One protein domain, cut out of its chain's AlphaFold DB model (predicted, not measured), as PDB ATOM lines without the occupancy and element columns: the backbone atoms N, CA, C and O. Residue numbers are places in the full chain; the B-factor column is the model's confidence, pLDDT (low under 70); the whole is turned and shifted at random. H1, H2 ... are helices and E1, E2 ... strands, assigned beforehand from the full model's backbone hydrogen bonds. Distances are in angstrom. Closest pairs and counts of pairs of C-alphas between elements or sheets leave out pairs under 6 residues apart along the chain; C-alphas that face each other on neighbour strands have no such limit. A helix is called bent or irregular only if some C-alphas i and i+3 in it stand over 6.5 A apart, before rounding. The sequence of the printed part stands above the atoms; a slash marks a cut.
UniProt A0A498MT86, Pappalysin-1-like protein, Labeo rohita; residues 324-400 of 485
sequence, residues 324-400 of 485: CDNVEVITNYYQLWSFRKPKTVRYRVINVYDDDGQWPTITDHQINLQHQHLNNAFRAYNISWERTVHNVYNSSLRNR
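What this domain is: This is residues 324 to 400 of the 485 residues of the protein "Pappalysin-1-like protein" of Labeo rohita (UniProt A0A498MT86). A long, narrow ribbon of two parallel strands, E1 and E2, has one long helix, H3, packed along it, running back between the strands' ends. At one end of this rod residues 324 to 339, with H1 and most of H2, stick out; at the other end the small H4 sits near the end of E1. The printed part has 77 residues, in the order H1, H2, E1, H3, E2, H4, a mixed class of helices and strands. It is only just extended, close to loose, with a radius of gyration of the C-alphas of 17.6 A and spans of 53 by 23 by 14 A.

Where its parts are: Find C-alpha 343 at (81.443, 107.696, 136.432); from there E1 runs to residue 353, 31.8 A on. E2, residues 383 to 393, covers 32.3 A and ends at C-alpha (101.473, 87.955, 152.979). Between them look for H3, residues 364 to 381, 26.4 A long and irregular: C-alphas 377 and 380 are 7.1 A apart. H1 is residues 327 to 335, 12.1 A, beginning at C-alpha (64.798, 96.213, 130.196); H2 is 337 to 340 and H4 is 395 to 398.

How they stand to each other: Start at E1 and E2, parallel neighbours at 19 degrees; N 345 and O 384 are within hydrogen-bond range at 2.8 A, N 390 and O 349 at 2.9 A. E1, H3 and E2 form a strand-helix-strand unit, two parallel strands joined through a helix, with a right-handed crossover. The closest C-alphas of H3 and E2 are Asn 375 and Ser 384, 5.5 A; those of E1 and H4 are Val 352 and Arg 398, 5.6 A. H1 and H2 only just touch, with 3 pairs of C-alphas within 8 A, and only at the corner; Tyr 333 and Phe 339 have the closest C-alphas, 5.7 A. H1 is apart from H3. Every O i to N i+4 pair is within hydrogen-bond range in H1, and 12 of 14 in H3; H2 and H4 are too short for such a pair.

The domain as a whole: The C-alphas farthest apart, of Gln 335 and Asp 356, are 53.4 A apart. The printed part has no cut and no long link. Look for pLDDT under 70 at residues 324 to 330, 332 to 334 and 337 to 339.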
ATOM      1  N   CYS A 324      71.512  94.568 135.049       52.50
ATOM      2  CA  CYS A 324      71.807  94.871 133.649       52.50
ATOM      3  C   CYS A 324      70.832  94.194 132.671       52.50
ATOM      4  O   CYS A 324      70.643  94.712 131.577       52.50
ATOM      5  N   ASP A 325      70.177  93.100 133.073       51.31
ATOM      6  CA  ASP A 325      69.189  92.371 132.257       51.31
ATOM      7  C   ASP A 325      67.778  92.986 132.349       51.31
ATOM      8  O   ASP A 325      66.843  92.582 131.655       51.31
ATOM      9  N   ASN A 326      67.596  93.986 133.217       67.88
ATOM     10  CA  ASN A 326      66.325  94.675 133.383       67.88
ATOM     11  C   ASN A 326      66.107  95.689 132.246       67.88
ATOM     12  O   ASN A 326      66.730  96.752 132.208       67.88
ATOM     13  N   VAL A 327      65.158  95.382 131.358       68.88
ATOM     14  CA  VAL A 327      64.798  96.213 130.196       68.88
ATOM     15  C   VAL A 327      64.484  97.664 130.583       68.88
ATOM     16  O   VAL A 327      64.942  98.576 129.902       68.88
ATOM     17  N   GLU A 328      63.789  97.914 131.701       65.88
ATOM     18  CA  GLU A 328      63.521  99.285 132.157       65.88
ATOM     19  C   GLU A 328      64.815 100.017 132.541       65.88
ATOM     20  O   GLU A 328      64.952 101.205 132.247       65.88
ATOM     21  N   VAL A 329      65.790  99.342 133.158       63.25
ATOM     22  CA  VAL A 329      67.089  99.944 133.515       63.25
ATOM     23  C   VAL A 329      67.886 100.298 132.258       63.25
ATOM     24  O   VAL A 329      68.369 101.429 132.155       63.25
ATOM     25  N   ILE A 330      67.956  99.390 131.277       65.44
ATOM     26  CA  ILE A 330      68.594  99.642 129.971       65.44
ATOM     27  C   ILE A 330      67.923 100.842 129.280       65.44
ATOM     28  O   ILE A 330      68.593 101.791 128.864       65.44
ATOM     29  N   THR A 331      66.587 100.851 129.213       72.25
ATOM     30  CA  THR A 331      65.807 101.941 128.612       72.25
ATOM     31  C   THR A 331      66.021 103.272 129.335       72.25
ATOM     32  O   THR A 331      66.173 104.296 128.671       72.25
ATOM     33  N   ASN A 332      66.121 103.292 130.669       68.69
ATOM     34  CA  ASN A 332      66.427 104.513 131.422       68.69
ATOM     35  C   ASN A 332      67.857 105.023 131.158       68.69
ATOM     36  O   ASN A 332      68.043 106.231 131.025       68.69
ATOM     37  N   TYR A 333      68.860 104.146 131.020       66.75
ATOM     38  CA  TYR A 333      70.214 104.539 130.590       66.75
ATOM     39  C   TYR A 333      70.232 105.146 129.177       66.75
ATOM     40  O   TYR A 333      70.995 106.079 128.899       66.75
ATOM     41  N   TYR A 334      69.366 104.655 128.286       66.75
ATOM     42  CA  TYR A 334      69.196 105.236 126.960       66.75
ATOM     43  C   TYR A 334      68.467 106.590 127.011       66.75
ATOM     44  O   TYR A 334      68.935 107.548 126.399       66.75
ATOM     45  N   GLN A 335      67.365 106.707 127.751       76.19
ATOM     46  CA  GLN A 335      66.497 107.893 127.731       76.19
ATOM     47  C   GLN A 335      66.977 109.055 128.621       76.19
ATOM     48  O   GLN A 335      66.672 110.208 128.326       76.19
ATOM     49  N   LEU A 336      67.728 108.795 129.698       73.31
ATOM     50  CA  LEU A 336      68.106 109.817 130.682       73.31
ATOM     51  C   LEU A 336      69.589 110.194 130.574       73.31
ATOM     52  O   LEU A 336      70.475 109.498 131.072       73.31
ATOM     53  N   TRP A 337      69.860 111.362 129.981       66.38
ATOM     54  CA  TRP A 337      71.215 111.917 129.815       66.38
ATOM     55  C   TRP A 337      72.007 112.005 131.132       66.38
ATOM     56  O   TRP A 337      73.225 111.832 131.144       66.38
ATOM     57  N   SER A 338      71.318 112.213 132.258       65.69
ATOM     58  CA  SER A 338      71.908 112.271 133.598       65.69
ATOM     59  C   SER A 338      72.585 110.963 134.023       65.69
ATOM     60  O   SER A 338      73.527 111.009 134.814       65.69
ATOM     61  N   PHE A 339      72.172 109.815 133.476       63.16
ATOM     62  CA  PHE A 339      72.799 108.512 133.722       63.16
ATOM     63  C   PHE A 339      73.988 108.215 132.797       63.16
ATOM     64  O   PHE A 339      74.732 107.278 133.084       63.16
ATOM     65  N   ARG A 340      74.206 109.038 131.759       70.19
ATOM     66  CA  ARG A 340      75.372 109.005 130.852       70.19
ATOM     67  C   ARG A 340      76.509 109.958 131.270       70.19
ATOM     68  O   ARG A 340      77.511 110.072 130.562       70.19
ATOM     69  N   LYS A 341      76.350 110.669 132.397       81.81
ATOM     70  CA  LYS A 341      77.413 111.477 133.020       81.81
ATOM     71  C   LYS A 341      78.636 110.606 133.354       81.81
ATOM     72  O   LYS A 341      78.433 109.430 133.654       81.81
ATOM     73  N   PRO A 342      79.860 111.173 133.370       87.25
ATOM     74  CA  PRO A 342      81.060 110.443 133.764       87.25
ATOM     75  C   PRO A 342      80.939 109.751 135.123       87.25
ATOM     76  O   PRO A 342      80.396 110.328 136.069       87.25
ATOM     77  N   LYS A 343      81.448 108.517 135.212       86.50
ATOM     78  CA  LYS A 343      81.443 107.696 136.432       86.50
ATOM     79  C   LYS A 343      82.816 107.081 136.646       86.50
ATOM     80  O   LYS A 343      83.362 106.493 135.718       86.50
ATOM     81  N   THR A 344      83.310 107.145 137.876       93.12
ATOM     82  CA  THR A 344      84.535 106.455 138.291       93.12
ATOM     83  C   THR A 344      84.157 105.240 139.130       93.12
ATOM     84  O   THR A 344      83.595 105.389 140.217       93.12
ATOM     85  N   VAL A 345      84.443 104.035 138.638       91.12
ATOM     86  CA  VAL A 345      84.220 102.784 139.373       91.12
ATOM     87  C   VAL A 345      85.469 102.458 140.184       91.12
ATOM     88  O   VAL A 345      86.545 102.229 139.631       91.12
ATOM     89  N   ARG A 346      85.329 102.440 141.510       93.88
ATOM     90  CA  ARG A 346      86.412 102.098 142.439       93.88
ATOM     91  C   ARG A 346      86.460 100.600 142.673       93.88
ATOM     92  O   ARG A 346      85.444 100.007 143.025       93.88
ATOM     93  N   TYR A 347      87.641 100.006 142.542       90.31
ATOM     94  CA  TYR A 347      87.876  98.610 142.902       90.31
ATOM     95  C   TYR A 347      89.195  98.426 143.656       90.31
ATOM     96  O   TYR A 347      90.087  99.282 143.643       90.31
ATOM     97  N   ARG A 348      89.305  97.293 144.351       94.12
ATOM     98  CA  ARG A 348      90.517  96.876 145.052       94.12
ATOM     99  C   ARG A 348      90.943  95.509 144.548       94.12
ATOM    100  O   ARG A 348      90.143  94.581 144.557       94.12
ATOM    101  N   VAL A 349      92.202  95.393 144.144       93.00
ATOM    102  CA  VAL A 349      92.860  94.102 143.942       93.00
ATOM    103  C   VAL A 349      93.430  93.663 145.285       93.00
ATOM    104  O   VAL A 349      94.169  94.424 145.910       93.00
ATOM    105  N   ILE A 350      93.075  92.461 145.731       92.81
ATOM    106  CA  ILE A 350      93.760  91.781 146.832       92.81
ATOM    107  C   ILE A 350      94.780  90.851 146.178       92.81
ATOM    108  O   ILE A 350      94.381  89.960 145.432       92.81
ATOM    109  N   ASN A 351      96.072  91.091 146.391       94.19
ATOM    110  CA  ASN A 351      97.138  90.254 145.840       94.19
ATOM    111  C   ASN A 351      97.753  89.440 146.977       94.19
ATOM    112  O   ASN A 351      98.252  90.023 147.943       94.19
ATOM    113  N   VAL A 352      97.682  88.112 146.900       93.69
ATOM    114  CA  VAL A 352      98.230  87.244 147.948       93.69
ATOM    115  C   VAL A 352      99.668  86.890 147.591       93.69
ATOM    116  O   VAL A 352      99.973  86.515 146.463       93.69
ATOM    117  N   TYR A 353     100.557  87.039 148.556       93.75
ATOM    118  CA  TYR A 353     101.955  86.649 148.493       93.75
ATOM    119  C   TYR A 353     102.178  85.477 149.455       93.75
ATOM    120  O   TYR A 353     101.371  85.198 150.343       93.75
ATOM    121  N   ASP A 354     103.303  84.808 149.277       93.06
ATOM    122  CA  ASP A 354     103.987  84.038 150.312       93.06
ATOM    123  C   ASP A 354     104.323  84.903 151.541       93.06
ATOM    124  O   ASP A 354     104.248  86.135 151.506       93.06
ATOM    125  N   ASP A 355     104.700  84.250 152.639       93.00
ATOM    126  CA  ASP A 355     105.071  84.932 153.889       93.00
ATOM    127  C   ASP A 355     106.333  85.805 153.712       93.00
ATOM    128  O   ASP A 355     106.426  86.875 154.312       93.00
ATOM    129  N   ASP A 356     107.255  85.391 152.832       94.12
ATOM    130  CA  ASP A 356     108.490  86.115 152.488       94.12
ATOM    131  C   ASP A 356     108.287  87.246 151.454       94.12
ATOM    132  O   ASP A 356     109.207  88.023 151.189       94.12
ATOM    133  N   GLY A 357     107.095  87.366 150.856       91.06
ATOM    134  CA  GLY A 357     106.752  88.446 149.926       91.06
ATOM    135  C   GLY A 357     107.412  88.394 148.542       91.06
ATOM    136  O   GLY A 357     107.407  89.410 147.843       91.06
ATOM    137  N   GLN A 358     107.958  87.250 148.124       90.44
ATOM    138  CA  GLN A 358     108.678  87.084 146.854       90.44
ATOM    139  C   GLN A 358     107.776  86.623 145.694       90.44
ATOM    140  O   GLN A 358     108.026  86.956 144.535       90.44
ATOM    141  N   TRP A 359     106.707  85.882 145.992       89.38
ATOM    142  CA  TRP A 359     105.889  85.133 145.037       89.38
ATOM    143  C   TRP A 359     104.411  85.569 145.065       89.38
ATOM    144  O   TRP A 359     103.567  84.847 145.606       89.38
ATOM    145  N   PRO A 360     104.038  86.703 144.442       92.06
ATOM    146  CA  PRO A 360     102.635  87.106 144.316       92.06
ATOM    147  C   PRO A 360     101.783  86.094 143.530       92.06
ATOM    148  O   PRO A 360     102.286  85.350 142.687       92.06
ATOM    149  N   THR A 361     100.464  86.118 143.747       89.50
ATOM    150  CA  THR A 361      99.475  85.415 142.908       89.50
ATOM    151  C   THR A 361      99.402  86.025 141.506       89.50
ATOM    152  O   THR A 361      99.261  85.299 140.524       89.50
ATOM    153  N   ILE A 362      99.488  87.357 141.397       91.31
ATOM    154  CA  ILE A 362      99.451  88.094 140.126       91.31
ATOM    155  C   ILE A 362     100.518  89.197 140.152       91.31
ATOM    156  O   ILE A 362     100.645  89.922 141.134       91.31
ATOM    157  N   THR A 363     101.285  89.364 139.073       94.56
ATOM    158  CA  THR A 363     102.312  90.421 138.994       94.56
ATOM    159  C   THR A 363     101.701  91.818 138.839       94.56
ATOM    160  O   THR A 363     100.669  91.992 138.183       94.56
ATOM    161  N   ASP A 364     102.387  92.850 139.340       93.31
ATOM    162  CA  ASP A 364     101.978  94.249 139.140       93.31
ATOM    163  C   ASP A 364     101.843  94.622 137.656       93.31
ATOM    164  O   ASP A 364     100.979  95.418 137.288       93.31
ATOM    165  N   HIS A 365     102.646  94.015 136.774       95.44
ATOM    166  CA  HIS A 365     102.521  94.204 135.330       95.44
ATOM    167  C   HIS A 365     101.157  93.722 134.808       95.44
ATOM    168  O   HIS A 365     100.462  94.479 134.130       95.44
ATOM    169  N   GLN A 366     100.721  92.514 135.180       95.50
ATOM    170  CA  GLN A 366      99.391  91.999 134.826       95.50
ATOM    171  C   GLN A 366      98.269  92.859 135.436       95.50
ATOM    172  O   GLN A 366      97.304  93.188 134.744       95.50
ATOM    173  N   ILE A 367      98.414  93.289 136.696       95.69
ATOM    174  CA  ILE A 367      97.448  94.157 137.394       95.69
ATOM    175  C   ILE A 367      97.350  95.548 136.728       95.69
ATOM    176  O   ILE A 367      96.274  96.155 136.696       95.69
ATOM    177  N   ASN A 368      98.446  96.063 136.161       96.44
ATOM    178  CA  ASN A 368      98.476  97.289 135.358       96.44
ATOM    179  C   ASN A 368      97.853  97.097 133.969       96.44
ATOM    180  O   ASN A 368      97.014  97.905 133.572       96.44
ATOM    181  N   LEU A 369      98.191  96.017 133.264       97.19
ATOM    182  CA  LEU A 369      97.673  95.728 131.925       97.19
ATOM    183  C   LEU A 369      96.150  95.507 131.941       97.19
ATOM    184  O   LEU A 369      95.424  96.131 131.165       97.19
ATOM    185  N   GLN A 370      95.626  94.729 132.895       94.62
ATOM    186  CA  GLN A 370      94.176  94.565 133.075       94.62
ATOM    187  C   GLN A 370      93.473  95.885 133.436       94.62
ATOM    188  O   GLN A 370      92.379  96.161 132.943       94.62
ATOM    189  N   HIS A 371      94.103  96.741 134.250       95.62
ATOM    190  CA  HIS A 371      93.556  98.056 134.600       95.62
ATOM    191  C   HIS A 371      93.470  99.010 133.395       95.62
ATOM    192  O   HIS A 371      92.498  99.760 133.254       95.62
ATOM    193  N   GLN A 372      94.461  98.962 132.501       97.12
ATOM    194  CA  GLN A 372      94.436  99.686 131.230       97.12
ATOM    195  C   GLN A 372      93.352  99.131 130.299       97.12
ATOM    196  O   GLN A 372      92.603  99.911 129.716       97.12
ATOM    197  N   HIS A 373      93.201  97.806 130.206       96.19
ATOM    198  CA  HIS A 373      92.158  97.169 129.394       96.19
ATOM    199  C   HIS A 373      90.745  97.556 129.864       96.19
ATOM    200  O   HIS A 373      89.916  97.930 129.036       96.19
ATOM    201  N   LEU A 374      90.486  97.556 131.179       93.12
ATOM    202  CA  LEU A 374      89.221  98.026 131.761       93.12
ATOM    203  C   LEU A 374      88.929  99.488 131.401       93.12
ATOM    204  O   LEU A 374      87.849  99.800 130.901       93.12
ATOM    205  N   ASN A 375      89.892 100.392 131.600       95.75
ATOM    206  CA  ASN A 375      89.709 101.796 131.232       95.75
ATOM    207  C   ASN A 375      89.486 101.971 129.720       95.75
ATOM    208  O   ASN A 375      88.571 102.689 129.328       95.75
ATOM    209  N   ASN A 376      90.249 101.283 128.868       96.19
ATOM    210  CA  ASN A 376      90.111 101.380 127.412       96.19
ATOM    211  C   ASN A 376      88.749 100.871 126.914       96.19
ATOM    212  O   ASN A 376      88.115 101.548 126.105       96.19
ATOM    213  N   ALA A 377      88.272  99.730 127.423       92.88
ATOM    214  CA  ALA A 377      86.983  99.153 127.037       92.88
ATOM    215  C   ALA A 377      85.788 100.032 127.453       92.88
ATOM    216  O   ALA A 377      84.814 100.155 126.711       92.88
ATOM    217  N   PHE A 378      85.862 100.670 128.627       90.19
ATOM    218  CA  PHE A 378      84.736 101.407 129.205       90.19
ATOM    219  C   PHE A 378      84.756 102.929 128.960       90.19
ATOM    220  O   PHE A 378      83.713 103.581 129.089       90.19
ATOM    221  N   ARG A 379      85.885 103.495 128.498       89.69
ATOM    222  CA  ARG A 379      86.052 104.930 128.178       89.69
ATOM    223  C   ARG A 379      84.969 105.480 127.246       89.69
ATOM    224  O   ARG A 379      84.508 106.598 127.461       89.69
ATOM    225  N   ALA A 380      84.539 104.705 126.247       87.94
ATOM    226  CA  ALA A 380      83.512 105.114 125.281       87.94
ATOM    227  C   ALA A 380      82.134 105.401 125.921       87.94
ATOM    228  O   ALA A 380      81.321 106.121 125.346       87.94
ATOM    229  N   TYR A 381      81.884 104.876 127.124       82.88
ATOM    230  CA  TYR A 381      80.633 105.037 127.873       82.88
ATOM    231  C   TYR A 381      80.738 106.082 128.999       82.88
ATOM    232  O   TYR A 381      79.875 106.135 129.874       82.88
ATOM    233  N   ASN A 382      81.799 106.903 128.996       87.50
ATOM    234  CA  ASN A 382      82.186 107.810 130.085       87.50
ATOM    235  C   ASN A 382      82.440 107.097 131.433       87.50
ATOM    236  O   ASN A 382      82.295 107.705 132.494       87.50
ATOM    237  N   ILE A 383      82.816 105.815 131.413       89.75
ATOM    238  CA  ILE A 383      83.134 105.044 132.619       89.75
ATOM    239  C   ILE A 383      84.654 104.884 132.717       89.75
ATOM    240  O   ILE A 383      85.282 104.289 131.842       89.75
ATOM    241  N   SER A 384      85.238 105.414 133.791       93.38
ATOM    242  CA  SER A 384      86.631 105.196 134.185       93.38
ATOM    243  C   SER A 384      86.710 104.256 135.386       93.38
ATOM    244  O   SER A 384      85.733 104.064 136.116       93.38
ATOM    245  N   TRP A 385      87.885 103.673 135.607       95.56
ATOM    246  CA  TRP A 385      88.151 102.766 136.720       95.56
ATOM    247  C   TRP A 385      89.293 103.305 137.579       95.56
ATOM    248  O   TRP A 385      90.336 103.693 137.060       95.56
ATOM    249  N   GLU A 386      89.111 103.284 138.897       96.31
ATOM    250  CA  GLU A 386      90.089 103.701 139.909       96.31
ATOM    251  C   GLU A 386      90.474 102.475 140.746       96.31
ATOM    252  O   GLU A 386      89.614 101.828 141.350       96.31
ATOM    253  N   ARG A 387      91.763 102.119 140.748       95.31
ATOM    254  CA  ARG A 387      92.276 100.889 141.370       95.31
ATOM    255  C   ARG A 387      93.055 101.195 142.641       95.31
ATOM    256  O   ARG A 387      94.026 101.942 142.609       95.31
ATOM    257  N   THR A 388      92.723 100.491 143.718       96.88
ATOM    258  CA  THR A 388      93.640 100.268 144.849       96.88
ATOM    259  C   THR A 388      94.196  98.844 144.799       96.88
ATOM    260  O   THR A 388      93.550  97.945 144.263       96.88
ATOM    261  N   VAL A 389      95.394  98.626 145.340       96.62
ATOM    262  CA  VAL A 389      95.979  97.288 145.527       96.62
ATOM    263  C   VAL A 389      96.252  97.110 147.017       96.62
ATOM    264  O   VAL A 389      96.615  98.072 147.695       96.62
ATOM    265  N   HIS A 390      96.017  95.912 147.541       95.94
ATOM    266  CA  HIS A 390      96.314  95.546 148.919       95.94
ATOM    267  C   HIS A 390      96.969  94.165 148.931       95.94
ATOM    268  O   HIS A 390      96.374  93.193 148.465       95.94
ATOM    269  N   ASN A 391      98.195  94.108 149.445       95.81
ATOM    270  CA  ASN A 391      98.990  92.889 149.481       95.81
ATOM    271  C   ASN A 391      98.752  92.152 150.803       95.81
ATOM    272  O   ASN A 391      98.721  92.776 151.863       95.81
ATOM    273  N   VAL A 392      98.589  90.833 150.725       95.06
ATOM    274  CA  VAL A 392      98.385  89.940 151.872       95.06
ATOM    275  C   VAL A 392      99.483  88.886 151.850       95.06
ATOM    276  O   VAL A 392      99.524  88.076 150.933       95.06
ATOM    277  N   TYR A 393     100.357  88.894 152.850       95.56
ATOM    278  CA  TYR A 393     101.473  87.955 152.979       95.56
ATOM    279  C   TYR A 393     101.002  86.753 153.801       95.56
ATOM    280  O   TYR A 393     100.759  86.890 155.002       95.56
ATOM    281  N   ASN A 394     100.732  85.627 153.135       92.06
ATOM    282  CA  ASN A 394     100.289  84.394 153.783       92.06
ATOM    283  C   ASN A 394     100.443  83.170 152.859       92.06
ATOM    284  O   ASN A 394      99.585  82.933 152.002       92.06
ATOM    285  N   SER A 395     101.462  82.329 153.065       89.56
ATOM    286  CA  SER A 395     101.701  81.161 152.190       89.56
ATOM    287  C   SER A 395     100.555  80.141 152.208       89.56
ATOM    288  O   SER A 395     100.284  79.496 151.195       89.56
ATOM    289  N   SER A 396      99.838  80.006 153.333       87.31
ATOM    290  CA  SER A 396      98.701  79.079 153.437       87.31
ATOM    291  C   SER A 396      97.499  79.546 152.612       87.31
ATOM    292  O   SER A 396      96.874  78.731 151.941       87.31
ATOM    293  N   LEU A 397      97.185  80.845 152.605       84.56
ATOM    294  CA  LEU A 397      96.147  81.410 151.735       84.56
ATOM    295  C   LEU A 397      96.586  81.416 150.269       84.56
ATOM    296  O   LEU A 397      95.777  81.104 149.402       84.56
ATOM    297  N   ARG A 398      97.859  81.723 149.993       85.81
ATOM    298  CA  ARG A 398      98.433  81.737 148.640       85.81
ATOM    299  C   ARG A 398      98.304  80.385 147.935       85.81
ATOM    300  O   ARG A 398      98.047  80.337 146.735       85.81
ATOM    301  N   ASN A 399      98.499  79.297 148.680       79.62
ATOM    302  CA  ASN A 399      98.493  77.937 148.148       79.62
ATOM    303  C   ASN A 399      97.116  77.246 148.266       79.62
ATOM    304  O   ASN A 399      96.980  76.103 147.841       79.62
ATOM    305  N   ARG A 400      96.085  77.920 148.799       78.62
ATOM    306  CA  ARG A 400      94.700  77.419 148.794       78.62
ATOM    307  C   ARG A 400      94.011  77.731 147.472       78.62
ATOM    308  O   ARG A 400      93.826  78.894 147.116       78.62
TER     309      ARG A 400